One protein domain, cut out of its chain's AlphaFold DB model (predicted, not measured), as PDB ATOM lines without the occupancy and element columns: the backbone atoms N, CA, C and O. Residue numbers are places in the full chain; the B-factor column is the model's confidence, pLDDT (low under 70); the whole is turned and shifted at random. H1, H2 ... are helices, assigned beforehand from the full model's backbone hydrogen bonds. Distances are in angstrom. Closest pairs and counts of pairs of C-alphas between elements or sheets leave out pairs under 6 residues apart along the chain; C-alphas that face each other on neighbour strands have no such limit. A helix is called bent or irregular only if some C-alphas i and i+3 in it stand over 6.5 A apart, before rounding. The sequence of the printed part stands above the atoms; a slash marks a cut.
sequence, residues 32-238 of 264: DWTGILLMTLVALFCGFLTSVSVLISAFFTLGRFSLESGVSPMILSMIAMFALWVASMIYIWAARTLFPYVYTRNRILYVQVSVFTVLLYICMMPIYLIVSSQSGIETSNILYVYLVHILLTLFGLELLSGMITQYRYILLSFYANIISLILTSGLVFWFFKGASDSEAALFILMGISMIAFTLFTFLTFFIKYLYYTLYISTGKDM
ATOM      1  N   ASP A  32     150.182 152.743  69.089       89.12
ATOM      2  CA  ASP A  32     150.346 151.501  68.342       89.12
ATOM      3  C   ASP A  32     149.000 151.049  67.776       89.12
ATOM      4  O   ASP A  32     147.935 151.408  68.290       89.12
ATOM      5  N   TRP A  33     149.031 150.194  66.753       90.44
ATOM      6  CA  TRP A  33     147.825 149.627  66.138       90.44
ATOM      7  C   TRP A  33     146.881 148.955  67.140       90.44
ATOM      8  O   TRP A  33     145.662 149.094  67.033       90.44
ATOM      9  N   THR A  34     147.435 148.257  68.132       91.81
ATOM     10  CA  THR A  34     146.671 147.634  69.222       91.81
ATOM     11  C   THR A  34     145.923 148.678  70.047       91.81
ATOM     12  O   THR A  34     144.751 148.489  70.364       91.81
ATOM     13  N   GLY A  35     146.570 149.807  70.334       91.50
ATOM     14  CA  GLY A  35     145.979 150.937  71.038       91.50
ATOM     15  C   GLY A  35     144.834 151.587  70.262       91.50
ATOM     16  O   GLY A  35     143.791 151.876  70.850       91.50
ATOM     17  N   ILE A  36     144.990 151.759  68.942       94.19
ATOM     18  CA  ILE A  36     143.920 152.266  68.066       94.19
ATOM     19  C   ILE A  36     142.712 151.332  68.136       94.19
ATOM     20  O   ILE A  36     141.612 151.778  68.449       94.19
ATOM     21  N   LEU A  37     142.925 150.032  67.903       95.06
ATOM     22  CA  LEU A  37     141.857 149.030  67.891       95.06
ATOM     23  C   LEU A  37     141.099 149.022  69.221       95.06
ATOM     24  O   LEU A  37     139.869 149.049  69.239       95.06
ATOM     25  N   LEU A  38     141.825 149.035  70.336       95.81
ATOM     26  CA  LEU A  38     141.227 148.969  71.660       95.81
ATOM     27  C   LEU A  38     140.423 150.232  71.998       95.81
ATOM     28  O   LEU A  38     139.318 150.116  72.527       95.81
ATOM     29  N   MET A  39     140.899 151.424  71.619       95.31
ATOM     30  CA  MET A  39     140.104 152.651  71.768       95.31
ATOM     31  C   MET A  39     138.895 152.688  70.849       95.31
ATOM     32  O   MET A  39     137.837 153.157  71.258       95.31
ATOM     33  N   THR A  40     139.008 152.167  69.629       96.69
ATOM     34  CA  THR A  40     137.860 152.035  68.729       96.69
ATOM     35  C   THR A  40     136.805 151.089  69.314       96.69
ATOM     36  O   THR A  40     135.619 151.396  69.237       96.69
ATOM     37  N   LEU A  41     137.202 149.992  69.973       96.81
ATOM     38  CA  LEU A  41     136.270 149.107  70.690       96.81
ATOM     39  C   LEU A  41     135.609 149.798  71.890       96.81
ATOM     40  O   LEU A  41     134.400 149.666  72.089       96.81
ATOM     41  N   VAL A  42     136.375 150.566  72.668       96.81
ATOM     42  CA  VAL A  42     135.834 151.395  73.757       96.81
ATOM     43  C   VAL A  42     134.816 152.395  73.214       96.81
ATOM     44  O   VAL A  42     133.736 152.539  73.784       96.81
ATOM     45  N   ALA A  43     135.127 153.061  72.102       96.81
ATOM     46  CA  ALA A  43     134.236 154.016  71.461       96.81
ATOM     47  C   ALA A  43     132.954 153.353  70.955       96.81
ATOM     48  O   ALA A  43     131.868 153.877  71.191       96.81
ATOM     49  N   LEU A  44     133.063 152.176  70.336       96.50
ATOM     50  CA  LEU A  44     131.913 151.379  69.914       96.50
ATOM     51  C   LEU A  44     130.998 151.057  71.102       96.50
ATOM     52  O   LEU A  44     129.786 151.260  71.022       96.50
ATOM     53  N   PHE A  45     131.576 150.611  72.221       96.00
ATOM     54  CA  PHE A  45     130.832 150.323  73.447       96.00
ATOM     55  C   PHE A  45     130.170 151.580  74.037       96.00
ATOM     56  O   PHE A  45     128.990 151.549  74.383       96.00
ATOM     57  N   CYS A  46     130.884 152.707  74.098       96.44
ATOM     58  CA  CYS A  46     130.338 153.981  74.583       96.44
ATOM     59  C   CYS A  46     129.210 154.505  73.681       96.44
ATOM     60  O   CYS A  46     128.181 154.968  74.179       96.44
ATOM     61  N   GLY A  47     129.365 154.389  72.362       94.56
ATOM     62  CA  GLY A  47     128.334 154.742  71.391       94.56
ATOM     63  C   GLY A  47     127.093 153.861  71.533       94.56
ATOM     64  O   GLY A  47     125.978 154.378  71.543       94.56
ATOM     65  N   PHE A  48     127.273 152.553  71.746       93.56
ATOM     66  CA  PHE A  48     126.174 151.623  72.015       93.56
ATOM     67  C   PHE A  48     125.428 151.982  73.305       93.56
ATOM     68  O   PHE A  48     124.203 152.108  73.293       93.56
ATOM     69  N   LEU A  49     126.152 152.224  74.404       93.75
ATOM     70  CA  LEU A  49     125.551 152.648  75.672       93.75
ATOM     71  C   LEU A  49     124.794 153.970  75.541       93.75
ATOM     72  O   LEU A  49     123.703 154.101  76.099       93.75
ATOM     73  N   THR A  50     125.342 154.931  74.793       93.31
ATOM     74  CA  THR A  50     124.673 156.208  74.507       93.31
ATOM     75  C   THR A  50     123.342 155.953  73.812       93.31
ATOM     76  O   THR A  50     122.302 156.416  74.279       93.31
ATOM     77  N   SER A  51     123.358 155.167  72.736       89.50
ATOM     78  CA  SER A  51     122.165 154.826  71.964       89.50
ATOM     79  C   SER A  51     121.089 154.136  72.800       89.50
ATOM     80  O   SER A  51     119.931 154.552  72.777       89.50
ATOM     81  N   VAL A  52     121.461 153.116  73.580       89.31
ATOM     82  CA  VAL A  52     120.528 152.389  74.456       89.31
ATOM     83  C   VAL A  52     119.951 153.315  75.529       89.31
ATOM     84  O   VAL A  52     118.745 153.298  75.773       89.31
ATOM     85  N   SER A  53     120.785 154.165  76.133       89.38
ATOM     86  CA  SER A  53     120.350 155.106  77.172       89.38
ATOM     87  C   SER A  53     119.347 156.123  76.633       89.38
ATOM     88  O   SER A  53     118.330 156.379  77.280       89.38
ATOM     89  N   VAL A  54     119.598 156.672  75.439       86.94
ATOM     90  CA  VAL A  54     118.668 157.596  74.778       86.94
ATOM     91  C   VAL A  54     117.370 156.885  74.416       86.94
ATOM     92  O   VAL A  54     116.307 157.409  74.730       86.94
ATOM     93  N   LEU A  55     117.435 155.683  73.836       83.38
ATOM     94  CA  LEU A  55     116.252 154.912  73.448       83.38
ATOM     95  C   LEU A  55     115.343 154.608  74.646       83.38
ATOM     96  O   LEU A  55     114.149 154.898  74.603       83.38
ATOM     97  N   ILE A  56     115.907 154.060  75.726       83.31
ATOM     98  CA  ILE A  56     115.157 153.708  76.939       83.31
ATOM     99  C   ILE A  56     114.549 154.967  77.569       83.31
ATOM    100  O   ILE A  56     113.359 154.998  77.886       83.31
ATOM    101  N   SER A  57     115.346 156.025  77.718       83.44
ATOM    102  CA  SER A  57     114.889 157.270  78.343       83.44
ATOM    103  C   SER A  57     113.809 157.953  77.507       83.44
ATOM    104  O   SER A  57     112.820 158.433  78.063       83.44
ATOM    105  N   ALA A  58     113.955 157.955  76.179       76.00
ATOM    106  CA  ALA A  58     112.964 158.489  75.257       76.00
ATOM    107  C   ALA A  58     111.672 157.665  75.306       76.00
ATOM    108  O   ALA A  58     110.598 158.247  75.358       76.00
ATOM    109  N   PHE A  59     111.747 156.333  75.385       74.06
ATOM    110  CA  PHE A  59     110.563 155.480  75.516       74.06
ATOM    111  C   PHE A  59     109.771 155.775  76.802       74.06
ATOM    112  O   PHE A  59     108.554 155.953  76.755       74.06
ATOM    113  N   PHE A  60     110.452 155.902  77.948       73.06
ATOM    114  CA  PHE A  60     109.794 156.196  79.228       73.06
ATOM    115  C   PHE A  60     109.231 157.616  79.329       73.06
ATOM    116  O   PHE A  60     108.212 157.822  79.987       73.06
ATOM    117  N   THR A  61     109.880 158.594  78.695       68.50
ATOM    118  CA  THR A  61     109.428 159.991  78.724       68.50
ATOM    119  C   THR A  61     108.389 160.277  77.638       68.50
ATOM    120  O   THR A  61     107.301 160.747  77.951       68.50
ATOM    121  N   LEU A  62     108.643 159.927  76.377       61.16
ATOM    122  CA  LEU A  62     107.742 160.210  75.250       61.16
ATOM    123  C   LEU A  62     106.498 159.321  75.222       61.16
ATOM    124  O   LEU A  62     105.464 159.759  74.729       61.16
ATOM    125  N   GLY A  63     106.530 158.128  75.827       50.75
ATOM    126  CA  GLY A  63     105.345 157.270  75.969       50.75
ATOM    127  C   GLY A  63     104.174 157.920  76.726       50.75
ATOM    128  O   GLY A  63     103.072 157.379  76.728       50.75
ATOM    129  N   ARG A  64     104.389 159.085  77.361       50.38
ATOM    130  CA  ARG A  64     103.348 159.910  77.996       50.38
ATOM    131  C   ARG A  64     103.247 161.345  77.465       50.38
ATOM    132  O   ARG A  64     102.319 162.048  77.855       50.38
ATOM    133  N   PHE A  65     104.152 161.786  76.589       45.34
ATOM    134  CA  PHE A  65     104.211 163.167  76.099       45.34
ATOM    135  C   PHE A  65     104.161 163.199  74.569       45.34
ATOM    136  O   PHE A  65     105.078 162.734  73.899       45.34
ATOM    137  N   SER A  66     103.086 163.774  74.018       46.81
ATOM    138  CA  SER A  66     102.957 164.022  72.577       46.81
ATOM    139  C   SER A  66     104.147 164.850  72.071       46.81
ATOM    140  O   SER A  66     104.455 165.912  72.628       46.81
ATOM    141  N   LEU A  67     104.784 164.368  70.996       46.22
ATOM    142  CA  LEU A  67     105.853 165.046  70.250       46.22
ATOM    143  C   LEU A  67     105.427 166.417  69.691       46.22
ATOM    144  O   LEU A  67     106.288 167.198  69.309       46.22
ATOM    145  N   GLU A  68     104.128 166.724  69.688       44.84
ATOM    146  CA  GLU A  68     103.570 168.009  69.241       44.84
ATOM    147  C   GLU A  68     103.643 169.105  70.317       44.84
ATOM    148  O   GLU A  68     103.485 170.287  70.021       44.84
ATOM    149  N   SER A  69     103.909 168.744  71.578       51.00
ATOM    150  CA  SER A  69     104.176 169.722  72.634       51.00
ATOM    151  C   SER A  69     105.670 170.061  72.665       51.00
ATOM    152  O   SER A  69     106.511 169.169  72.773       51.00
ATOM    153  N   GLY A  70     106.029 171.352  72.639       50.25
ATOM    154  CA  GLY A  70     107.428 171.826  72.696       50.25
ATOM    155  C   GLY A  70     108.238 171.368  73.928       50.25
ATOM    156  O   GLY A  70     109.440 171.607  74.010       50.25
ATOM    157  N   VAL A  71     107.602 170.668  74.870       56.53
ATOM    158  CA  VAL A  71     108.210 170.000  76.030       56.53
ATOM    159  C   VAL A  71     109.026 168.765  75.605       56.53
ATOM    160  O   VAL A  71     110.086 168.498  76.170       56.53
ATOM    161  N   SER A  72     108.586 168.031  74.580       70.00
ATOM    162  CA  SER A  72     109.238 166.794  74.122       70.00
ATOM    163  C   SER A  72     110.678 167.002  73.582       70.00
ATOM    164  O   SER A  72     111.595 166.308  74.035       70.00
ATOM    165  N   PRO A  73     110.949 167.996  72.716       76.81
ATOM    166  CA  PRO A  73     112.293 168.303  72.207       76.81
ATOM    167  C   PRO A  73     113.280 168.751  73.292       76.81
ATOM    168  O   PRO A  73     114.458 168.390  73.259       76.81
ATOM    169  N   MET A  74     112.801 169.502  74.290       81.50
ATOM    170  CA  MET A  74     113.614 169.905  75.438       81.50
ATOM    171  C   MET A  74     114.038 168.683  76.259       81.50
ATOM    172  O   MET A  74     115.223 168.530  76.567       81.50
ATOM    173  N   ILE A  75     113.099 167.778  76.548       82.81
ATOM    174  CA  ILE A  75     113.377 166.525  77.260       82.81
ATOM    175  C   ILE A  75     114.365 165.662  76.465       82.81
ATOM    176  O   ILE A  75     115.326 165.155  77.044       82.81
ATOM    177  N   LEU A  76     114.200 165.554  75.143       82.06
ATOM    178  CA  LEU A  76     115.127 164.814  74.285       82.06
ATOM    179  C   LEU A  76     116.551 165.388  74.346       82.06
ATOM    180  O   LEU A  76     117.509 164.629  74.486       82.06
ATOM    181  N   SER A  77     116.702 166.716  74.295       88.94
ATOM    182  CA  SER A  77     118.016 167.364  74.397       88.94
ATOM    183  C   SER A  77     118.700 167.103  75.748       88.94
ATOM    184  O   SER A  77     119.912 166.884  75.798       88.94
ATOM    185  N   MET A  78     117.920 167.047  76.834       91.44
ATOM    186  CA  MET A  78     118.406 166.737  78.180       91.44
ATOM    187  C   MET A  78     118.816 165.263  78.305       91.44
ATOM    188  O   MET A  78     119.883 164.960  78.838       91.44
ATOM    189  N   ILE A  79     118.010 164.343  77.769       90.56
ATOM    190  CA  ILE A  79     118.333 162.909  77.698       90.56
ATOM    191  C   ILE A  79     119.628 162.691  76.911       90.56
ATOM    192  O   ILE A  79     120.515 161.971  77.372       90.56
ATOM    193  N   ALA A  80     119.756 163.338  75.749       91.19
ATOM    194  CA  ALA A  80     120.956 163.275  74.925       91.19
ATOM    195  C   ALA A  80     122.189 163.756  75.698       91.19
ATOM    196  O   ALA A  80     123.205 163.061  75.704       91.19
ATOM    197  N   MET A  81     122.087 164.890  76.400       94.69
ATOM    198  CA  MET A  81     123.169 165.407  77.240       94.69
ATOM    199  C   MET A  81     123.591 164.391  78.308       94.69
ATOM    200  O   MET A  81     124.779 164.096  78.420       94.69
ATOM    201  N   PHE A  82     122.653 163.829  79.079       94.75
ATOM    202  CA  PHE A  82     122.991 162.874  80.141       94.75
ATOM    203  C   PHE A  82     123.628 161.595  79.589       94.75
ATOM    204  O   PHE A  82     124.639 161.141  80.123       94.75
ATOM    205  N   ALA A  83     123.078 161.040  78.507       94.56
ATOM    206  CA  ALA A  83     123.624 159.846  77.869       94.56
ATOM    207  C   ALA A  83     125.059 160.081  77.364       94.56
ATOM    208  O   ALA A  83     125.955 159.280  77.634       94.56
ATOM    209  N   LEU A  84     125.293 161.213  76.692       95.69
ATOM    210  CA  LEU A  84     126.604 161.592  76.170       95.69
ATOM    211  C   LEU A  84     127.612 161.924  77.273       95.69
ATOM    212  O   LEU A  84     128.790 161.586  77.148       95.69
ATOM    213  N   TRP A  85     127.164 162.549  78.363       96.88
ATOM    214  CA  TRP A  85     127.995 162.818  79.531       96.88
ATOM    215  C   TRP A  85     128.495 161.512  80.151       96.88
ATOM    216  O   TRP A  85     129.705 161.323  80.269       96.88
ATOM    217  N   VAL A  86     127.592 160.572  80.462       96.50
ATOM    218  CA  VAL A  86     127.958 159.261  81.029       96.50
ATOM    219  C   VAL A  86     128.911 158.508  80.102       96.50
ATOM    220  O   VAL A  86     129.947 158.019  80.556       96.50
ATOM    221  N   ALA A  87     128.615 158.462  78.800       96.44
ATOM    222  CA  ALA A  87     129.479 157.815  77.818       96.44
ATOM    223  C   ALA A  87     130.875 158.452  77.762       96.44
ATOM    224  O   ALA A  87     131.873 157.738  77.716       96.44
ATOM    225  N   SER A  88     130.961 159.780  77.854       96.38
ATOM    226  CA  SER A  88     132.231 160.512  77.901       96.38
ATOM    227  C   SER A  88     133.029 160.200  79.172       96.38
ATOM    228  O   SER A  88     134.247 160.032  79.110       96.38
ATOM    229  N   MET A  89     132.367 160.055  80.327       96.69
ATOM    230  CA  MET A  89     133.036 159.663  81.575       96.69
ATOM    231  C   MET A  89     133.624 158.244  81.482       96.69
ATOM    232  O   MET A  89     134.764 158.018  81.899       96.69
ATOM    233  N   ILE A  90     132.867 157.299  80.910       96.50
ATOM    234  CA  ILE A  90     133.319 155.918  80.667       96.50
ATOM    235  C   ILE A  90     134.475 155.907  79.664       96.50
ATOM    236  O   ILE A  90     135.481 155.235  79.893       96.50
ATOM    237  N   TYR A  91     134.371 156.696  78.596       96.56
ATOM    238  CA  TYR A  91     135.414 156.831  77.588       96.56
ATOM    239  C   TYR A  91     136.734 157.322  78.197       96.56
ATOM    240  O   TYR A  91     137.768 156.687  78.006       96.56
ATOM    241  N   ILE A  92     136.709 158.393  79.003       95.19
ATOM    242  CA  ILE A  92     137.905 158.905  79.698       95.19
ATOM    243  C   ILE A  92     138.471 157.861  80.665       95.19
ATOM    244  O   ILE A  92     139.688 157.693  80.762       95.19
ATOM    245  N   TRP A  93     137.597 157.153  81.386       95.50
ATOM    246  CA  TRP A  93     138.014 156.106  82.317       95.50
ATOM    247  C   TRP A  93     138.762 154.974  81.599       95.50
ATOM    248  O   TRP A  93     139.835 154.552  82.041       95.50
ATOM    249  N   ALA A  94     138.234 154.527  80.461       94.50
ATOM    250  CA  ALA A  94     138.864 153.515  79.630       94.50
ATOM    251  C   ALA A  94     140.169 154.038  79.004       94.50
ATOM    252  O   ALA A  94     141.201 153.388  79.142       94.50
ATOM    253  N   ALA A  95     140.173 155.245  78.430       91.50
ATOM    254  CA  ALA A  95     141.367 155.864  77.848       91.50
ATOM    255  C   ALA A  95     142.519 155.970  78.860       91.50
ATOM    256  O   ALA A  95     143.667 155.657  78.544       91.50
ATOM    257  N   ARG A  96     142.205 156.326  80.111       91.25
ATOM    258  CA  ARG A  96     143.165 156.328  81.221       91.25
ATOM    259  C   ARG A  96     143.737 154.943  81.501       91.25
ATOM    260  O   ARG A  96     144.927 154.822  81.770       91.25
ATOM    261  N   THR A  97     142.887 153.924  81.496       90.44
ATOM    262  CA  THR A  97     143.297 152.545  81.782       90.44
ATOM    263  C   THR A  97     144.226 152.012  80.692       90.44
ATOM    264  O   THR A  97     145.174 151.294  80.994       90.44
ATOM    265  N   LEU A  98     143.989 152.407  79.441       89.31
ATOM    266  CA  LEU A  98     144.756 151.947  78.284       89.31
ATOM    267  C   LEU A  98     146.050 152.738  78.063       89.31
ATOM    268  O   LEU A  98     147.055 152.157  77.667       89.31
ATOM    269  N   PHE A  99     146.053 154.039  78.366       87.44
ATOM    270  CA  PHE A  99     147.221 154.911  78.210       87.44
ATOM    271  C   PHE A  99     147.486 155.742  79.477       87.44
ATOM    272  O   PHE A  99     147.344 156.971  79.467       87.44
ATOM    273  N   PRO A 100     147.910 155.112  80.586       84.44
ATOM    274  CA  PRO A 100     148.079 155.803  81.867       84.44
ATOM    275  C   PRO A 100     149.117 156.933  81.807       84.44
ATOM    276  O   PRO A 100     148.952 157.958  82.469       84.44
ATOM    277  N   TYR A 101     150.150 156.783  80.973       81.62
ATOM    278  CA  TYR A 101     151.213 157.777  80.789       81.62
ATOM    279  C   TYR A 101     150.745 159.038  80.055       81.62
ATOM    280  O   TYR A 101     151.278 160.120  80.291       81.62
ATOM    281  N   VAL A 102     149.725 158.915  79.202       81.06
ATOM    282  CA  VAL A 102     149.121 160.051  78.496       81.06
ATOM    283  C   VAL A 102     148.120 160.753  79.419       81.06
ATOM    284  O   VAL A 102     148.172 161.964  79.607       81.06
ATOM    285  N   TYR A 103     147.243 159.997  80.077       82.25
ATOM    286  CA  TYR A 103     146.101 160.529  80.831       82.25
ATOM    287  C   TYR A 103     146.395 160.763  82.324       82.25
ATOM    288  O   TYR A 103     145.631 160.358  83.205       82.25
ATOM    289  N   THR A 104     147.491 161.461  82.630       78.62
ATOM    290  CA  THR A 104     147.930 161.711  84.020       78.62
ATOM    291  C   THR A 104     147.054 162.725  84.769       78.62
ATOM    292  O   THR A 104     146.858 162.604  85.977       78.62
ATOM    293  N   ARG A 105     146.465 163.706  84.068       82.50
ATOM    294  CA  ARG A 105     145.642 164.800  84.637       82.50
ATOM    295  C   ARG A 105     144.132 164.536  84.550       82.50
ATOM    296  O   ARG A 105     143.336 165.421  84.237       82.50
ATOM    297  N   ASN A 106     143.726 163.304  84.838       82.25
ATOM    298  CA  ASN A 106     142.355 162.822  84.646       82.25
ATOM    299  C   ASN A 106     141.273 163.608  85.416       82.25
ATOM    300  O   ASN A 106     140.207 163.860  84.869       82.25
ATOM    301  N   ARG A 107     141.523 164.033  86.661       88.88
ATOM    302  CA  ARG A 107     140.531 164.744  87.484       88.88
ATOM    303  C   ARG A 107     140.137 166.072  86.848       88.88
ATOM    304  O   ARG A 107     138.958 166.408  86.822       88.88
ATOM    305  N   ILE A 108     141.119 166.801  86.320       91.75
ATOM    306  CA  ILE A 108     140.883 168.061  85.611       91.75
ATOM    307  C   ILE A 108     140.098 167.772  84.330       91.75
ATOM    308  O   ILE A 108     139.104 168.442  84.075       91.75
ATOM    309  N   LEU A 109     140.479 166.732  83.581       92.81
ATOM    310  CA  LEU A 109     139.778 166.331  82.362       92.81
ATOM    311  C   LEU A 109     138.295 166.008  82.613       92.81
ATOM    312  O   LEU A 109     137.440 166.532  81.906       92.81
ATOM    313  N   TYR A 110     137.973 165.231  83.652       94.56
ATOM    314  CA  TYR A 110     136.586 164.929  84.027       94.56
ATOM    315  C   TYR A 110     135.758 166.185  84.308       94.56
ATOM    316  O   TYR A 110     134.620 166.296  83.844       94.56
ATOM    317  N   VAL A 111     136.325 167.137  85.052       96.31
ATOM    318  CA  VAL A 111     135.653 168.401  85.377       96.31
ATOM    319  C   VAL A 111     135.433 169.227  84.112       96.31
ATOM    320  O   VAL A 111     134.313 169.667  83.870       96.31
ATOM    321  N   GLN A 112     136.465 169.395  83.281       96.50
ATOM    322  CA  GLN A 112     136.377 170.213  82.070       96.50
ATOM    323  C   GLN A 112     135.401 169.627  81.049       96.50
ATOM    324  O   GLN A 112     134.594 170.362  80.490       96.50
ATOM    325  N   VAL A 113     135.399 168.304  80.864       96.50
ATOM    326  CA  VAL A 113     134.433 167.638  79.980       96.50
ATOM    327  C   VAL A 113     133.013 167.757  80.527       96.50
ATOM    328  O   VAL A 113     132.103 168.044  79.760       96.50
ATOM    329  N   SER A 114     132.810 167.632  81.841       97.06
ATOM    330  CA  SER A 114     131.479 167.822  82.441       97.06
ATOM    331  C   SER A 114     130.956 169.248  82.239       97.06
ATOM    332  O   SER A 114     129.815 169.428  81.818       97.06
ATOM    333  N   VAL A 115     131.795 170.261  82.486       97.38
ATOM    334  CA  VAL A 115     131.447 171.671  82.243       97.38
ATOM    335  C   VAL A 115     131.137 171.898  80.764       97.38
ATOM    336  O   VAL A 115     130.122 172.509  80.438       97.38
ATOM    337  N   PHE A 116     131.964 171.361  79.868       97.38
ATOM    338  CA  PHE A 116     131.752 171.461  78.429       97.38
ATOM    339  C   PHE A 116     130.422 170.842  77.989       97.38
ATOM    340  O   PHE A 116     129.685 171.485  77.246       97.38
ATOM    341  N   THR A 117     130.063 169.650  78.472       96.81
ATOM    342  CA  THR A 117     128.788 169.009  78.116       96.81
ATOM    343  C   THR A 117     127.579 169.831  78.580       96.81
ATOM    344  O   THR A 117     126.601 169.943  77.841       96.81
ATOM    345  N   VAL A 118     127.646 170.464  79.758       96.31
ATOM    346  CA  VAL A 118     126.581 171.362  80.245       96.31
ATOM    347  C   VAL A 118     126.471 172.620  79.380       96.31
ATOM    348  O   VAL A 118     125.369 173.003  78.990       96.31
ATOM    349  N   LEU A 119     127.598 173.253  79.040       97.38
ATOM    350  CA  LEU A 119     127.607 174.426  78.159       97.38
ATOM    351  C   LEU A 119     127.077 174.083  76.764       97.38
ATOM    352  O   LEU A 119     126.269 174.825  76.208       97.38
ATOM    353  N   LEU A 120     127.486 172.937  76.220       96.50
ATOM    354  CA  LEU A 120     127.007 172.458  74.933       96.50
ATOM    355  C   LEU A 120     125.495 172.216  74.962       96.50
ATOM    356  O   LEU A 120     124.812 172.623  74.029       96.50
ATOM    357  N   TYR A 121     124.952 171.647  76.040       94.75
ATOM    358  CA  TYR A 121     123.505 171.510  76.217       94.75
ATOM    359  C   TYR A 121     122.778 172.859  76.192       94.75
ATOM    360  O   TYR A 121     121.794 172.993  75.465       94.75
ATOM    361  N   ILE A 122     123.274 173.866  76.920       95.12
ATOM    362  CA  ILE A 122     122.680 175.216  76.930       95.12
ATOM    363  C   ILE A 122     122.644 175.801  75.509       95.12
ATOM    364  O   ILE A 122     121.647 176.408  75.123       95.12
ATOM    365  N   CYS A 123     123.692 175.576  74.711       95.56
ATOM    366  CA  CYS A 123     123.752 176.013  73.315       95.56
ATOM    367  C   CYS A 123     122.846 175.194  72.381       95.56
ATOM    368  O   CYS A 123     122.249 175.748  71.459       95.56
ATOM    369  N   MET A 124     122.744 173.882  72.596       94.12
ATOM    370  CA  MET A 124     121.990 172.984  71.721       94.12
ATOM    371  C   MET A 124     120.486 173.024  71.998       94.12
ATOM    372  O   MET A 124     119.707 172.918  71.056       94.12
ATOM    373  N   MET A 125     120.045 173.205  73.245       91.94
ATOM    374  CA  MET A 125     118.623 173.195  73.618       91.94
ATOM    375  C   MET A 125     117.762 174.157  72.766       91.94
ATOM    376  O   MET A 125     116.738 173.706  72.245       91.94
ATOM    377  N   PRO A 126     118.149 175.430  72.525       90.94
ATOM    378  CA  PRO A 126     117.413 176.310  71.615       90.94
ATOM    379  C   PRO A 126     117.306 175.763  70.188       90.94
ATOM    380  O   PRO A 126     116.269 175.921  69.551       90.94
ATOM    381  N   ILE A 127     118.342 175.083  69.688       91.62
ATOM    382  CA  ILE A 127     118.353 174.493  68.342       91.62
ATOM    383  C   ILE A 127     117.339 173.346  68.259       91.62
ATOM    384  O   ILE A 127     116.568 173.290  67.302       91.62
ATOM    385  N   TYR A 128     117.280 172.479  69.279       88.38
ATOM    386  CA  TYR A 128     116.250 171.434  69.371       88.38
ATOM    387  C   TYR A 128     114.839 172.035  69.340       88.38
ATOM    388  O   TYR A 128     113.982 171.539  68.610       88.38
ATOM    389  N   LEU A 129     114.607 173.124  70.082       87.31
ATOM    390  CA  LEU A 129     113.312 173.805  70.117       87.31
ATOM    391  C   LEU A 129     112.949 174.425  68.763       87.31
ATOM    392  O   LEU A 129     111.860 174.166  68.257       87.31
ATOM    393  N   ILE A 130     113.859 175.180  68.142       87.44
ATOM    394  CA  ILE A 130     113.609 175.838  66.850       87.44
ATOM    395  C   ILE A 130     113.242 174.803  65.785       87.44
ATOM    396  O   ILE A 130     112.191 174.932  65.157       87.44
ATOM    397  N   VAL A 131     114.051 173.750  65.636       84.75
ATOM    398  CA  VAL A 131     113.834 172.712  64.614       84.75
ATOM    399  C   VAL A 131     112.536 171.943  64.855       84.75
ATOM    400  O   VAL A 131     111.845 171.604  63.902       84.75
ATOM    401  N   SER A 132     112.164 171.713  66.116       78.31
ATOM    402  CA  SER A 132     110.898 171.049  66.451       78.31
ATOM    403  C   SER A 132     109.652 171.922  66.269       78.31
ATOM    404  O   SER A 132     108.572 171.403  66.014       78.31
ATOM    405  N   SER A 133     109.788 173.245  66.413       73.81
ATOM    406  CA  SER A 133     108.666 174.196  66.373       73.81
ATOM    407  C   SER A 133     108.224 174.569  64.956       73.81
ATOM    408  O   SER A 133     107.158 175.154  64.768       73.81
ATOM    409  N   GLN A 134     109.037 174.249  63.950       74.38
ATOM    410  CA  GLN A 134     108.733 174.522  62.552       74.38
ATOM    411  C   GLN A 134     107.681 173.527  62.042       74.38
ATOM    412  O   GLN A 134     107.981 172.405  61.640       74.38
ATOM    413  N   SER A 135     106.419 173.959  62.060       48.78
ATOM    414  CA  SER A 135     105.281 173.228  61.497       48.78
ATOM    415  C   SER A 135     105.538 172.858  60.031       48.78
ATOM    416  O   SER A 135     105.711 173.746  59.197       48.78
ATOM    417  N   GLY A 136     105.556 171.557  59.722       52.34
ATOM    418  CA  GLY A 136     105.829 171.020  58.380       52.34
ATOM    419  C   GLY A 136     107.215 170.391  58.208       52.34
ATOM    420  O   GLY A 136     107.512 169.874  57.134       52.34
ATOM    421  N   ILE A 137     108.053 170.405  59.248       56.12
ATOM    422  CA  ILE A 137     109.329 169.696  59.252       56.12
ATOM    423  C   ILE A 137     109.145 168.246  59.710       56.12
ATOM    424  O   ILE A 137     108.605 167.974  60.780       56.12
ATOM    425  N   GLU A 138     109.628 167.315  58.889       60.72
ATOM    426  CA  GLU A 138     109.670 165.887  59.191       60.72
ATOM    427  C   GLU A 138     110.498 165.594  60.456       60.72
ATOM    428  O   GLU A 138     111.532 166.218  60.720       60.72
ATOM    429  N   THR A 139     110.095 164.569  61.216       61.75
ATOM    430  CA  THR A 139     110.815 164.045  62.397       61.75
ATOM    431  C   THR A 139     112.282 163.688  62.120       61.75
ATOM    432  O   THR A 139     113.087 163.613  63.050       61.75
ATOM    433  N   SER A 140     112.652 163.516  60.849       65.75
ATOM    434  CA  SER A 140     114.020 163.321  60.364       65.75
ATOM    435  C   SER A 140     114.962 164.481  60.729       65.75
ATOM    436  O   SER A 140     116.136 164.245  61.010       65.75
ATOM    437  N   ASN A 141     114.468 165.719  60.840       77.12
ATOM    438  CA  ASN A 141     115.325 166.874  61.126       77.12
ATOM    439  C   ASN A 141     115.816 166.948  62.575       77.12
ATOM    440  O   ASN A 141     116.934 167.400  62.827       77.12
ATOM    441  N   ILE A 142     115.036 166.438  63.532       78.31
ATOM    442  CA  ILE A 142     115.477 166.318  64.930       78.31
ATOM    443  C   ILE A 142     116.665 165.349  65.041       78.31
ATOM    444  O   ILE A 142     117.568 165.571  65.850       78.31
ATOM    445  N   LEU A 143     116.718 164.318  64.191       78.81
ATOM    446  CA  LEU A 143     117.839 163.376  64.151       78.81
ATOM    447  C   LEU A 143     119.134 164.048  63.676       78.81
ATOM    448  O   LEU A 143     120.201 163.740  64.203       78.81
ATOM    449  N   TYR A 144     119.055 165.021  62.760       82.62
ATOM    450  CA  TYR A 144     120.221 165.822  62.376       82.62
ATOM    451  C   TYR A 144     120.722 166.706  63.522       82.62
ATOM    452  O   TYR A 144     121.930 166.795  63.740       82.62
ATOM    453  N   VAL A 145     119.822 167.313  64.304       88.19
ATOM    454  CA  VAL A 145     120.215 168.084  65.498       88.19
ATOM    455  C   VAL A 145     120.884 167.176  66.535       88.19
ATOM    456  O   VAL A 145     121.896 167.550  67.132       88.19
ATOM    457  N   TYR A 146     120.366 165.958  66.710       86.56
ATOM    458  CA  TYR A 146     120.977 164.948  67.572       86.56
ATOM    459  C   TYR A 146     122.366 164.524  67.096       86.56
ATOM    460  O   TYR A 146     123.304 164.519  67.893       86.56
ATOM    461  N   LEU A 147     122.535 164.277  65.797       88.50
ATOM    462  CA  LEU A 147     123.837 163.997  65.198       88.50
ATOM    463  C   LEU A 147     124.839 165.130  65.458       88.50
ATOM    464  O   LEU A 147     125.956 164.870  65.900       88.50
ATOM    465  N   VAL A 148     124.441 166.386  65.237       91.94
ATOM    466  CA  VAL A 148     125.299 167.548  65.516       91.94
ATOM    467  C   VAL A 148     125.680 167.603  66.999       91.94
ATOM    468  O   VAL A 148     126.846 167.828  67.315       91.94
ATOM    469  N   HIS A 149     124.742 167.327  67.911       94.25
ATOM    470  CA  HIS A 149     125.018 167.285  69.351       94.25
ATOM    471  C   HIS A 149     126.077 166.223  69.699       94.25
ATOM    472  O   HIS A 149     127.017 166.511  70.445       94.25
ATOM    473  N   ILE A 150     125.971 165.018  69.124       93.88
ATOM    474  CA  ILE A 150     126.960 163.944  69.306       93.88
ATOM    475  C   ILE A 150     128.327 164.379  68.773       93.88
ATOM    476  O   ILE A 150     129.321 164.281  69.489       93.88
ATOM    477  N   LEU A 151     128.382 164.877  67.535       95.25
ATOM    478  CA  LEU A 151     129.634 165.260  66.878       95.25
ATOM    479  C   LEU A 151     130.361 166.378  67.630       95.25
ATOM    480  O   LEU A 151     131.570 166.286  67.835       95.25
ATOM    481  N   LEU A 152     129.635 167.402  68.088       96.81
ATOM    482  CA  LEU A 152     130.209 168.472  68.905       96.81
ATOM    483  C   LEU A 152     130.672 167.960  70.272       96.81
ATOM    484  O   LEU A 152     131.700 168.414  70.774       96.81
ATOM    485  N   THR A 153     129.960 166.989  70.851       96.94
ATOM    486  CA  THR A 153     130.383 166.368  72.111       96.94
ATOM    487  C   THR A 153     131.691 165.603  71.942       96.94
ATOM    488  O   THR A 153     132.615 165.803  72.726       96.94
ATOM    489  N   LEU A 154     131.798 164.776  70.897       96.75
ATOM    490  CA  LEU A 154     133.011 164.020  70.572       96.75
ATOM    491  C   LEU A 154     134.191 164.943  70.266       96.75
ATOM    492  O   LEU A 154     135.282 164.741  70.796       96.75
ATOM    493  N   PHE A 155     133.948 165.991  69.477       96.88
ATOM    494  CA  PHE A 155     134.949 167.004  69.166       96.88
ATOM    495  C   PHE A 155     135.477 167.689  70.427       96.88
ATOM    496  O   PHE A 155     136.687 167.774  70.618       96.88
ATOM    497  N   GLY A 156     134.594 168.151  71.317       96.62
ATOM    498  CA  GLY A 156     135.028 168.788  72.557       96.62
ATOM    499  C   GLY A 156     135.710 167.824  73.526       96.62
ATOM    500  O   GLY A 156     136.702 168.199  74.145       96.62
ATOM    501  N   LEU A 157     135.238 166.577  73.623       96.19
ATOM    502  CA  LEU A 157     135.852 165.528  74.440       96.19
ATOM    503  C   LEU A 157     137.309 165.278  74.030       96.19
ATOM    504  O   LEU A 157     138.210 165.358  74.866       96.19
ATOM    505  N   GLU A 158     137.548 164.996  72.752       95.00
ATOM    506  CA  GLU A 158     138.885 164.699  72.234       95.00
ATOM    507  C   GLU A 158     139.785 165.941  72.188       95.00
ATOM    508  O   GLU A 158     140.993 165.833  72.420       95.00
ATOM    509  N   LEU A 159     139.223 167.130  71.945       94.44
ATOM    510  CA  LEU A 159     139.976 168.380  72.010       94.44
ATOM    511  C   LEU A 159     140.436 168.674  73.444       94.44
ATOM    512  O   LEU A 159     141.631 168.863  73.663       94.44
ATOM    513  N   LEU A 160     139.528 168.664  74.426       94.88
ATOM    514  CA  LEU A 160     139.865 168.904  75.835       94.88
ATOM    515  C   LEU A 160     140.820 167.843  76.374       94.88
ATOM    516  O   LEU A 160     141.756 168.179  77.103       94.88
ATOM    517  N   SER A 161     140.615 166.583  75.977       92.62
ATOM    518  CA  SER A 161     141.554 165.495  76.232       92.62
ATOM    519  C   SER A 161     142.948 165.879  75.740       92.62
ATOM    520  O   SER A 161     143.851 166.056  76.556       92.62
ATOM    521  N   GLY A 162     143.101 166.163  74.443       88.62
ATOM    522  CA  GLY A 162     144.380 166.545  73.844       88.62
ATOM    523  C   GLY A 162     145.036 167.770  74.487       88.62
ATOM    524  O   GLY A 162     146.234 167.744  74.766       88.62
ATOM    525  N   MET A 163     144.264 168.820  74.785       89.19
ATOM    526  CA  MET A 163     144.767 170.037  75.434       89.19
ATOM    527  C   MET A 163     145.335 169.760  76.832       89.19
ATOM    528  O   MET A 163     146.392 170.279  77.192       89.19
ATOM    529  N   ILE A 164     144.634 168.951  77.632       89.12
ATOM    530  CA  ILE A 164     144.987 168.707  79.035       89.12
ATOM    531  C   ILE A 164     146.091 167.654  79.156       89.12
ATOM    532  O   ILE A 164     146.976 167.791  80.004       89.12
ATOM    533  N   THR A 165     146.039 166.600  78.338       85.25
ATOM    534  CA  THR A 165     146.955 165.457  78.441       85.25
ATOM    535  C   THR A 165     148.213 165.612  77.595       85.25
ATOM    536  O   THR A 165     149.237 165.027  77.927       85.25
ATOM    537  N   GLN A 166     148.163 166.383  76.505       82.69
ATOM    538  CA  GLN A 166     149.235 166.477  75.506       82.69
ATOM    539  C   GLN A 166     149.489 167.932  75.087       82.69
ATOM    540  O   GLN A 166     149.510 168.242  73.898       82.69
ATOM    541  N   TYR A 167     149.709 168.836  76.049       77.94
ATOM    542  CA  TYR A 167     149.829 170.279  75.774       77.94
ATOM    543  C   TYR A 167     150.875 170.620  74.692       77.94
ATOM    544  O   TYR A 167     150.614 171.456  73.833       77.94
ATOM    545  N   ARG A 168     152.024 169.922  74.665       78.94
ATOM    546  CA  ARG A 168     153.077 170.112  73.647       78.94
ATOM    547  C   ARG A 168     152.613 169.750  72.229       78.94
ATOM    548  O   ARG A 168     153.080 170.332  71.255       78.94
ATOM    549  N   TYR A 169     151.662 168.825  72.118       86.19
ATOM    550  CA  TYR A 169     151.075 168.342  70.867       86.19
ATOM    551  C   TYR A 169     149.606 168.771  70.727       86.19
ATOM    552  O   TYR A 169     148.808 168.109  70.058       86.19
ATOM    553  N   ILE A 170     149.239 169.909  71.323       87.00
ATOM    554  CA  ILE A 170     147.890 170.478  71.224       87.00
ATOM    555  C   ILE A 170     147.486 170.736  69.768       87.00
ATOM    556  O   ILE A 170     146.355 170.439  69.397       87.00
ATOM    557  N   LEU A 171     148.416 171.195  68.919       89.56
ATOM    558  CA  LEU A 171     148.167 171.400  67.487       89.56
ATOM    559  C   LEU A 171     147.868 170.082  66.767       89.56
ATOM    560  O   LEU A 171     146.946 170.031  65.959       89.56
ATOM    561  N   LEU A 172     148.584 169.001  67.101       91.25
ATOM    562  CA  LEU A 172     148.298 167.674  66.551       91.25
ATOM    563  C   LEU A 172     146.887 167.230  66.935       91.25
ATOM    564  O   LEU A 172     146.124 166.786  66.080       91.25
ATOM    565  N   SER A 173     146.530 167.385  68.212       90.94
ATOM    566  CA  SER A 173     145.186 167.067  68.692       90.94
ATOM    567  C   SER A 173     144.129 167.924  67.998       90.94
ATOM    568  O   SER A 173     143.125 167.386  67.548       90.94
ATOM    569  N   PHE A 174     144.360 169.226  67.841       93.06
ATOM    570  CA  PHE A 174     143.441 170.138  67.168       93.06
ATOM    571  C   PHE A 174     143.210 169.752  65.699       93.06
ATOM    572  O   PHE A 174     142.064 169.581  65.283       93.06
ATOM    573  N   TYR A 175     144.276 169.531  64.923       93.88
ATOM    574  CA  TYR A 175     144.158 169.140  63.515       93.88
ATOM    575  C   TYR A 175     143.526 167.757  63.342       93.88
ATOM    576  O   TYR A 175     142.641 167.595  62.500       93.88
ATOM    577  N   ALA A 176     143.919 166.776  64.163       94.69
ATOM    578  CA  ALA A 176     143.316 165.446  64.138       94.69
ATOM    579  C   ALA A 176     141.808 165.509  64.421       94.69
ATOM    580  O   ALA A 176     141.033 164.847  63.732       94.69
ATOM    581  N   ASN A 177     141.385 166.349  65.371       96.00
ATOM    582  CA  ASN A 177     139.976 166.556  65.699       96.00
ATOM    583  C   ASN A 177     139.186 167.218  64.563       96.00
ATOM    584  O   ASN A 177     138.089 166.763  64.253       96.00
ATOM    585  N   ILE A 178     139.729 168.253  63.909       96.00
ATOM    586  CA  ILE A 178     139.059 168.910  62.771       96.00
ATOM    587  C   ILE A 178     138.864 167.931  61.615       96.00
ATOM    588  O   ILE A 178     137.760 167.805  61.088       96.00
ATOM    589  N   ILE A 179     139.925 167.220  61.225       96.31
ATOM    590  CA  ILE A 179     139.859 166.261  60.119       96.31
ATOM    591  C   ILE A 179     138.874 165.138  60.464       96.31
ATOM    592  O   ILE A 179     138.029 164.788  59.641       96.31
ATOM    593  N   SER A 180     138.923 164.621  61.694       96.88
ATOM    594  CA  SER A 180     138.009 163.567  62.149       96.88
ATOM    595  C   SER A 180     136.560 164.036  62.190       96.88
ATOM    596  O   SER A 180     135.681 163.277  61.794       96.88
ATOM    597  N   LEU A 181     136.292 165.284  62.585       96.38
ATOM    598  CA  LEU A 181     134.955 165.875  62.549       96.38
ATOM    599  C   LEU A 181     134.414 165.961  61.118       96.38
ATOM    600  O   LEU A 181     133.293 165.520  60.860       96.38
ATOM    601  N   ILE A 182     135.206 166.484  60.178       95.88
ATOM    602  CA  ILE A 182     134.810 166.622  58.766       95.88
ATOM    603  C   ILE A 182     134.553 165.246  58.138       95.88
ATOM    604  O   ILE A 182     133.512 165.030  57.521       95.88
ATOM    605  N   LEU A 183     135.465 164.290  58.324       96.00
ATOM    606  CA  LEU A 183     135.326 162.952  57.746       96.00
ATOM    607  C   LEU A 183     134.188 162.155  58.397       96.00
ATOM    608  O   LEU A 183     133.397 161.533  57.691       96.00
ATOM    609  N   THR A 184     134.062 162.200  59.728       95.19
ATOM    610  CA  THR A 184     132.985 161.493  60.441       95.19
ATOM    611  C   THR A 184     131.630 162.074  60.084       95.19
ATOM    612  O   THR A 184     130.717 161.312  59.790       95.19
ATOM    613  N   SER A 185     131.491 163.403  60.065       91.38
ATOM    614  CA  SER A 185     130.239 164.036  59.645       91.38
ATOM    615  C   SER A 185     129.873 163.609  58.225       91.38
ATOM    616  O   SER A 185     128.794 163.055  58.041       91.38
ATOM    617  N   GLY A 186     130.779 163.744  57.251       89.75
ATOM    618  CA  GLY A 186     130.531 163.333  55.866       89.75
ATOM    619  C   GLY A 186     130.082 161.873  55.733       89.75
ATOM    620  O   GLY A 186     129.086 161.595  55.065       89.75
ATOM    621  N   LEU A 187     130.763 160.947  56.417       89.38
ATOM    622  CA  LEU A 187     130.421 159.522  56.391       89.38
ATOM    623  C   LEU A 187     129.090 159.224  57.088       89.38
ATOM    624  O   LEU A 187     128.262 158.509  56.530       89.38
ATOM    625  N   VAL A 188     128.853 159.774  58.281       87.81
ATOM    626  CA  VAL A 188     127.610 159.531  59.031       87.81
ATOM    627  C   VAL A 188     126.408 160.133  58.305       87.81
ATOM    628  O   VAL A 188     125.375 159.473  58.213       87.81
ATOM    629  N   PHE A 189     126.540 161.328  57.717       83.50
ATOM    630  CA  PHE A 189     125.500 161.912  56.864       83.50
ATOM    631  C   PHE A 189     125.213 161.035  55.640       83.50
ATOM    632  O   PHE A 189     124.049 160.833  55.295       83.50
ATOM    633  N   TRP A 190     126.251 160.489  55.000       83.12
ATOM    634  CA  TRP A 190     126.091 159.587  53.859       83.12
ATOM    635  C   TRP A 190     125.354 158.294  54.241       83.12
ATOM    636  O   TRP A 190     124.384 157.932  53.573       83.12
ATOM    637  N   PHE A 191     125.735 157.652  55.351       79.19
ATOM    638  CA  PHE A 191     125.032 156.476  55.877       79.19
ATOM    639  C   PHE A 191     123.578 156.787  56.245       79.19
ATOM    640  O   PHE A 191     122.682 156.009  55.924       79.19
ATOM    641  N   PHE A 192     123.334 157.933  56.883       75.25
ATOM    642  CA  PHE A 192     121.995 158.342  57.298       75.25
ATOM    643  C   PHE A 192     121.072 158.577  56.101       75.25
ATOM    644  O   PHE A 192     119.956 158.064  56.083       75.25
ATOM    645  N   LYS A 193     121.556 159.278  55.070       74.75
ATOM    646  CA  LYS A 193     120.794 159.521  53.839       74.75
ATOM    647  C   LYS A 193     120.432 158.223  53.109       74.75
ATOM    648  O   LYS A 193     119.376 158.150  52.503       74.75
ATOM    649  N   GLY A 194     121.298 157.209  53.152       69.62
ATOM    650  CA  GLY A 194     121.003 155.901  52.556       69.62
ATOM    651  C   GLY A 194     120.011 155.057  53.363       69.62
ATOM    652  O   GLY A 194     119.365 154.179  52.802       69.62
ATOM    653  N   ALA A 195     119.891 155.301  54.670       65.81
ATOM    654  CA  ALA A 195     119.020 154.540  55.564       65.81
ATOM    655  C   ALA A 195     117.633 155.179  55.765       65.81
ATOM    656  O   ALA A 195     116.692 154.472  56.133       65.81
ATOM    657  N   SER A 196     117.500 156.493  55.528       56.41
ATOM    658  CA  SER A 196     116.277 157.271  55.775       56.41
ATOM    659  C   SER A 196     115.064 156.846  54.946       56.41
ATOM    660  O   SER A 196     113.947 157.161  55.333       56.41
ATOM    661  N   ASP A 197     115.265 156.101  53.857       57.31
ATOM    662  CA  ASP A 197     114.179 155.567  53.019       57.31
ATOM    663  C   ASP A 197     113.474 154.346  53.652       57.31
ATOM    664  O   ASP A 197     112.489 153.841  53.116       57.31
ATOM    665  N   SER A 198     113.965 153.853  54.795       53.94
ATOM    666  CA  SER A 198     113.358 152.747  55.543       53.94
ATOM    667  C   SER A 198     112.598 153.256  56.773       53.94
ATOM    668  O   SER A 198     113.074 154.141  57.480       53.94
ATOM    669  N   GLU A 199     111.461 152.638  57.117       52.38
ATOM    670  CA  GLU A 199     110.688 152.902  58.354       52.38
ATOM    671  C   GLU A 199     111.472 152.604  59.663       52.38
ATOM    672  O   GLU A 199     110.933 152.629  60.769       52.38
ATOM    673  N   ALA A 200     112.778 152.339  59.574       60.47
ATOM    674  CA  ALA A 200     113.655 151.929  60.660       60.47
ATOM    675  C   ALA A 200     114.275 153.113  61.433       60.47
ATOM    676  O   ALA A 200     115.425 153.036  61.873       60.47
ATOM    677  N   ALA A 201     113.528 154.201  61.660       59.50
ATOM    678  CA  ALA A 201     114.012 155.407  62.352       59.50
ATOM    679  C   ALA A 201     114.667 155.119  63.725       59.50
ATOM    680  O   ALA A 201     115.633 155.778  64.115       59.50
ATOM    681  N   LEU A 202     114.198 154.085  64.436       56.38
ATOM    682  CA  LEU A 202     114.766 153.633  65.714       56.38
ATOM    683  C   LEU A 202     116.127 152.930  65.564       56.38
ATOM    684  O   LEU A 202     117.026 153.155  66.374       56.38
ATOM    685  N   PHE A 203     116.312 152.118  64.517       60.09
ATOM    686  CA  PHE A 203     117.612 151.501  64.214       60.09
ATOM    687  C   PHE A 203     118.628 152.545  63.766       60.09
ATOM    688  O   PHE A 203     119.803 152.456  64.115       60.09
ATOM    689  N   ILE A 204     118.158 153.563  63.049       66.81
ATOM    690  CA  ILE A 204     118.976 154.691  62.624       66.81
ATOM    691  C   ILE A 204     119.449 155.493  63.847       66.81
ATOM    692  O   ILE A 204     120.644 155.748  63.971       66.81
ATOM    693  N   LEU A 205     118.565 155.802  64.804       66.50
ATOM    694  CA  LEU A 205     118.943 156.464  66.061       66.50
ATOM    695  C   LEU A 205     120.005 155.663  66.836       66.50
ATOM    696  O   LEU A 205     120.968 156.239  67.343       66.50
ATOM    697  N   MET A 206     119.857 154.333  66.889       69.81
ATOM    698  CA  MET A 206     120.814 153.458  67.568       69.81
ATOM    699  C   MET A 206     122.166 153.391  66.841       69.81
ATOM    700  O   MET A 206     123.219 153.424  67.484       69.81
ATOM    701  N   GLY A 207     122.142 153.330  65.510       80.19
ATOM    702  CA  GLY A 207     123.335 153.250  64.674       80.19
ATOM    703  C   GLY A 207     124.148 154.543  64.649       80.19
ATOM    704  O   GLY A 207     125.374 154.474  64.645       80.19
ATOM    705  N   ILE A 208     123.502 155.714  64.691       85.44
ATOM    706  CA  ILE A 208     124.189 157.008  64.568       85.44
ATOM    707  C   ILE A 208     125.252 157.192  65.651       85.44
ATOM    708  O   ILE A 208     126.406 157.447  65.315       85.44
ATOM    709  N   SER A 209     124.902 157.053  66.933       89.69
ATOM    710  CA  SER A 209     125.865 157.299  68.017       89.69
ATOM    711  C   SER A 209     126.994 156.278  67.993       89.69
ATOM    712  O   SER A 209     128.151 156.643  68.177       89.69
ATOM    713  N   MET A 210     126.684 155.010  67.699       91.62
ATOM    714  CA  MET A 210     127.689 153.957  67.548       91.62
ATOM    715  C   MET A 210     128.684 154.280  66.435       91.62
ATOM    716  O   MET A 210     129.893 154.277  66.670       91.62
ATOM    717  N   ILE A 211     128.186 154.585  65.236       92.06
ATOM    718  CA  ILE A 211     129.021 154.879  64.069       92.06
ATOM    719  C   ILE A 211     129.814 156.167  64.304       92.06
ATOM    720  O   ILE A 211     131.017 156.180  64.056       92.06
ATOM    721  N   ALA A 212     129.183 157.219  64.834       93.62
ATOM    722  CA  ALA A 212     129.840 158.492  65.112       93.62
ATOM    723  C   ALA A 212     130.987 158.335  66.121       93.62
ATOM    724  O   ALA A 212     132.105 158.744  65.820       93.62
ATOM    725  N   PHE A 213     130.753 157.690  67.272       95.00
ATOM    726  CA  PHE A 213     131.810 157.432  68.259       95.00
ATOM    727  C   PHE A 213     132.954 156.614  67.654       95.00
ATOM    728  O   PHE A 213     134.126 156.968  67.815       95.00
ATOM    729  N   THR A 214     132.616 155.534  66.947       95.44
ATOM    730  CA  THR A 214     133.597 154.596  66.387       95.44
ATOM    731  C   THR A 214     134.465 155.271  65.330       95.44
ATOM    732  O   THR A 214     135.690 155.241  65.440       95.44
ATOM    733  N   LEU A 215     133.848 155.920  64.335       95.88
ATOM    734  CA  LEU A 215     134.561 156.595  63.249       95.88
ATOM    735  C   LEU A 215     135.382 157.777  63.763       95.88
ATOM    736  O   LEU A 215     136.555 157.883  63.412       95.88
ATOM    737  N   PHE A 216     134.810 158.622  64.626       97.44
ATOM    738  CA  PHE A 216     135.516 159.793  65.148       97.44
ATOM    739  C   PHE A 216     136.768 159.386  65.928       97.44
ATOM    740  O   PHE A 216     137.853 159.928  65.702       97.44
ATOM    741  N   THR A 217     136.628 158.393  66.810       96.44
ATOM    742  CA  THR A 217     137.742 157.876  67.613       96.44
ATOM    743  C   THR A 217     138.791 157.217  66.729       96.44
ATOM    744  O   THR A 217     139.974 157.535  66.845       96.44
ATOM    745  N   PHE A 218     138.371 156.336  65.814       96.75
ATOM    746  CA  PHE A 218     139.279 155.662  64.890       96.75
ATOM    747  C   PHE A 218     140.097 156.667  64.078       96.75
ATOM    748  O   PHE A 218     141.321 156.586  64.073       96.75
ATOM    749  N   LEU A 219     139.445 157.647  63.446       96.69
ATOM    750  CA  LEU A 219     140.119 158.652  62.625       96.69
ATOM    751  C   LEU A 219     141.069 159.521  63.455       96.69
ATOM    752  O   LEU A 219     142.202 159.755  63.033       96.69
ATOM    753  N   THR A 220     140.661 159.928  64.659       95.56
ATOM    754  CA  THR A 220     141.498 160.756  65.540       95.56
ATOM    755  C   THR A 220     142.775 160.017  65.927       95.56
ATOM    756  O   THR A 220     143.876 160.561  65.809       95.56
ATOM    757  N   PHE A 221     142.651 158.761  66.358       93.94
ATOM    758  CA  PHE A 221     143.798 157.935  66.726       93.94
ATOM    759  C   PHE A 221     144.641 157.536  65.514       93.94
ATOM    760  O   PHE A 221     145.866 157.539  65.609       93.94
ATOM    761  N   PHE A 222     144.020 157.274  64.364       95.31
ATOM    762  CA  PHE A 222     144.720 156.959  63.123       95.31
ATOM    763  C   PHE A 222     145.576 158.135  62.634       95.31
ATOM    764  O   PHE A 222     146.732 157.940  62.273       95.31
ATOM    765  N   ILE A 223     145.077 159.373  62.694       94.50
ATOM    766  CA  ILE A 223     145.868 160.561  62.326       94.50
ATOM    767  C   ILE A 223     147.047 160.755  63.286       94.50
ATOM    768  O   ILE A 223     148.169 161.006  62.842       94.50
ATOM    769  N   LYS A 224     146.822 160.603  64.597       92.31
ATOM    770  CA  LYS A 224     147.906 160.679  65.590       92.31
ATOM    771  C   LYS A 224     148.946 159.563  65.368       92.31
ATOM    772  O   LYS A 224     150.141 159.825  65.464       92.31
ATOM    773  N   TYR A 225     148.512 158.359  64.987       93.06
ATOM    774  CA  TYR A 225     149.384 157.249  64.589       93.06
ATOM    775  C   TYR A 225     150.208 157.557  63.333       93.06
ATOM    776  O   TYR A 225     151.414 157.304  63.309       93.06
ATOM    777  N   LEU A 226     149.595 158.142  62.299       93.12
ATOM    778  CA  LEU A 226     150.316 158.565  61.096       93.12
ATOM    779  C   LEU A 226     151.395 159.595  61.437       93.12
ATOM    780  O   LEU A 226     152.525 159.469  60.967       93.12
ATOM    781  N   TYR A 227     151.083 160.568  62.300       92.12
ATOM    782  CA  TYR A 227     152.072 161.534  62.781       92.12
ATOM    783  C   TYR A 227     153.225 160.848  63.520       92.12
ATOM    784  O   TYR A 227     154.389 161.110  63.223       92.12
ATOM    785  N   TYR A 228     152.912 159.934  64.440       90.00
ATOM    786  CA  TYR A 228     153.913 159.174  65.186       90.00
ATOM    787  C   TYR A 228     154.826 158.350  64.260       90.00
ATOM    788  O   TYR A 228     156.049 158.378  64.395       90.00
ATOM    789  N   THR A 229     154.248 157.694  63.251       89.81
ATOM    790  CA  THR A 229     154.992 156.909  62.252       89.81
ATOM    791  C   THR A 229     155.923 157.791  61.416       89.81
ATOM    792  O   THR A 229     157.077 157.432  61.174       89.81
ATOM    793  N   LEU A 230     155.453 158.971  60.993       89.50
ATOM    794  CA  LEU A 230     156.274 159.940  60.262       89.50
ATOM    795  C   LEU A 230     157.415 160.484  61.126       89.50
ATOM    796  O   LEU A 230     158.532 160.630  60.630       89.50
ATOM    797  N   TYR A 231     157.153 160.743  62.408       88.06
ATOM    798  CA  TYR A 231     158.171 161.170  63.362       88.06
ATOM    799  C   TYR A 231     159.278 160.119  63.512       88.06
ATOM    800  O   TYR A 231     160.444 160.465  63.356       88.06
ATOM    801  N   ILE A 232     158.935 158.840  63.716       87.88
ATOM    802  CA  ILE A 232     159.938 157.765  63.818       87.88
ATOM    803  C   ILE A 232     160.733 157.623  62.515       87.88
ATOM    804  O   ILE A 232     161.951 157.487  62.546       87.88
ATOM    805  N   SER A 233     160.053 157.662  61.367       88.25
ATOM    806  CA  SER A 233     160.688 157.457  60.059       88.25
ATOM    807  C   SER A 233     161.649 158.589  59.678       88.25
ATOM    808  O   SER A 233     162.710 158.352  59.107       88.25
ATOM    809  N   THR A 234     161.293 159.836  59.999       87.81
ATOM    810  CA  THR A 234     162.071 161.015  59.585       87.81
ATOM    811  C   THR A 234     162.987 161.567  60.674       87.81
ATOM    812  O   THR A 234     163.889 162.345  60.360       87.81
ATOM    813  N   GLY A 235     162.736 161.233  61.943       81.44
ATOM    814  CA  GLY A 235     163.376 161.834  63.114       81.44
ATOM    815  C   GLY A 235     163.023 163.311  63.341       81.44
ATOM    816  O   GLY A 235     163.625 163.957  64.196       81.44
ATOM    817  N   LYS A 236     162.088 163.884  62.567       81.50
ATOM    818  CA  LYS A 236     161.763 165.318  62.603       81.50
ATOM    819  C   LYS A 236     160.444 165.565  63.326       81.50
ATOM    820  O   LYS A 236     159.384 165.194  62.828       81.50
ATOM    821  N   ASP A 237     160.498 166.265  64.458       82.19
ATOM    822  CA  ASP A 237     159.299 166.725  65.164       82.19
ATOM    823  C   ASP A 237     158.851 168.105  64.659       82.19
ATOM    824  O   ASP A 237     159.324 169.148  65.111       82.19
ATOM    825  N   MET A 238     157.940 168.116  63.685       78.81
ATOM    826  CA  MET A 238     157.470 169.360  63.067       78.81
ATOM    827  C   MET A 238     156.600 170.201  64.010       78.81
ATOM    828  O   MET A 238     156.634 171.427  63.935       78.81
TER     829      MET A 238
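Overview. This is residues 32 to 238 of the 264 residues of an uncharacterized protein of Candidatus Gracilibacteria bacterium (UniProt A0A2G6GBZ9). Six helices or arms, H1, H2, H3a, H4, H5 and H6, lie side by side in an elongated up-and-down bundle, each running against the one before, with H4 in the middle; residues 231 to 236 stick out at one end. The printed part has 207 residues, six named helices and no named strand; it is all helix and compact, radius of gyration of the C-alphas 17.8 A, spanning 60 by 36 by 25 A.

Arrangement. Start at H1, residues 33 to 62: it forms a hairpin with H2, residues 71 to 98, closest at C-alphas 50 and 83, 5.1 A. H3, residues 106 to 133, one helix by its hydrogen bonds, is bent, C-alphas 123 and 126 being 6.6 A apart; arm H3a, residues 106 to 123, makes a hairpin with H2, and H3b, residues 126 to 133, with the hub H4, residues 140 to 165. H5, residues 167 to 195, irregular with C-alphas 168 and 171 8.0 A apart, touches H4 in a hairpin. H6, residues 201 to 234, touches H1, closest at C-alphas 47 and 210, 4.0 A. O i to N i+4 pairs are within hydrogen-bond range throughout H1, H2, H3a, H3b and H4, 23 of 25 in H5 and 28 of 30 in H6.

Along the chain. Find C-alpha 33 at (147.825, 149.627, 66.138); H1 runs 42.4 A from there. H6 runs 48.5 A to C-alpha 234 at (162.071, 161.015, 59.585).

Size, cuts and confidence. The printed part has no cut and no long link; pLDDT is under 70 in residues 61 to 71, 135 to 140 and 194 to 206.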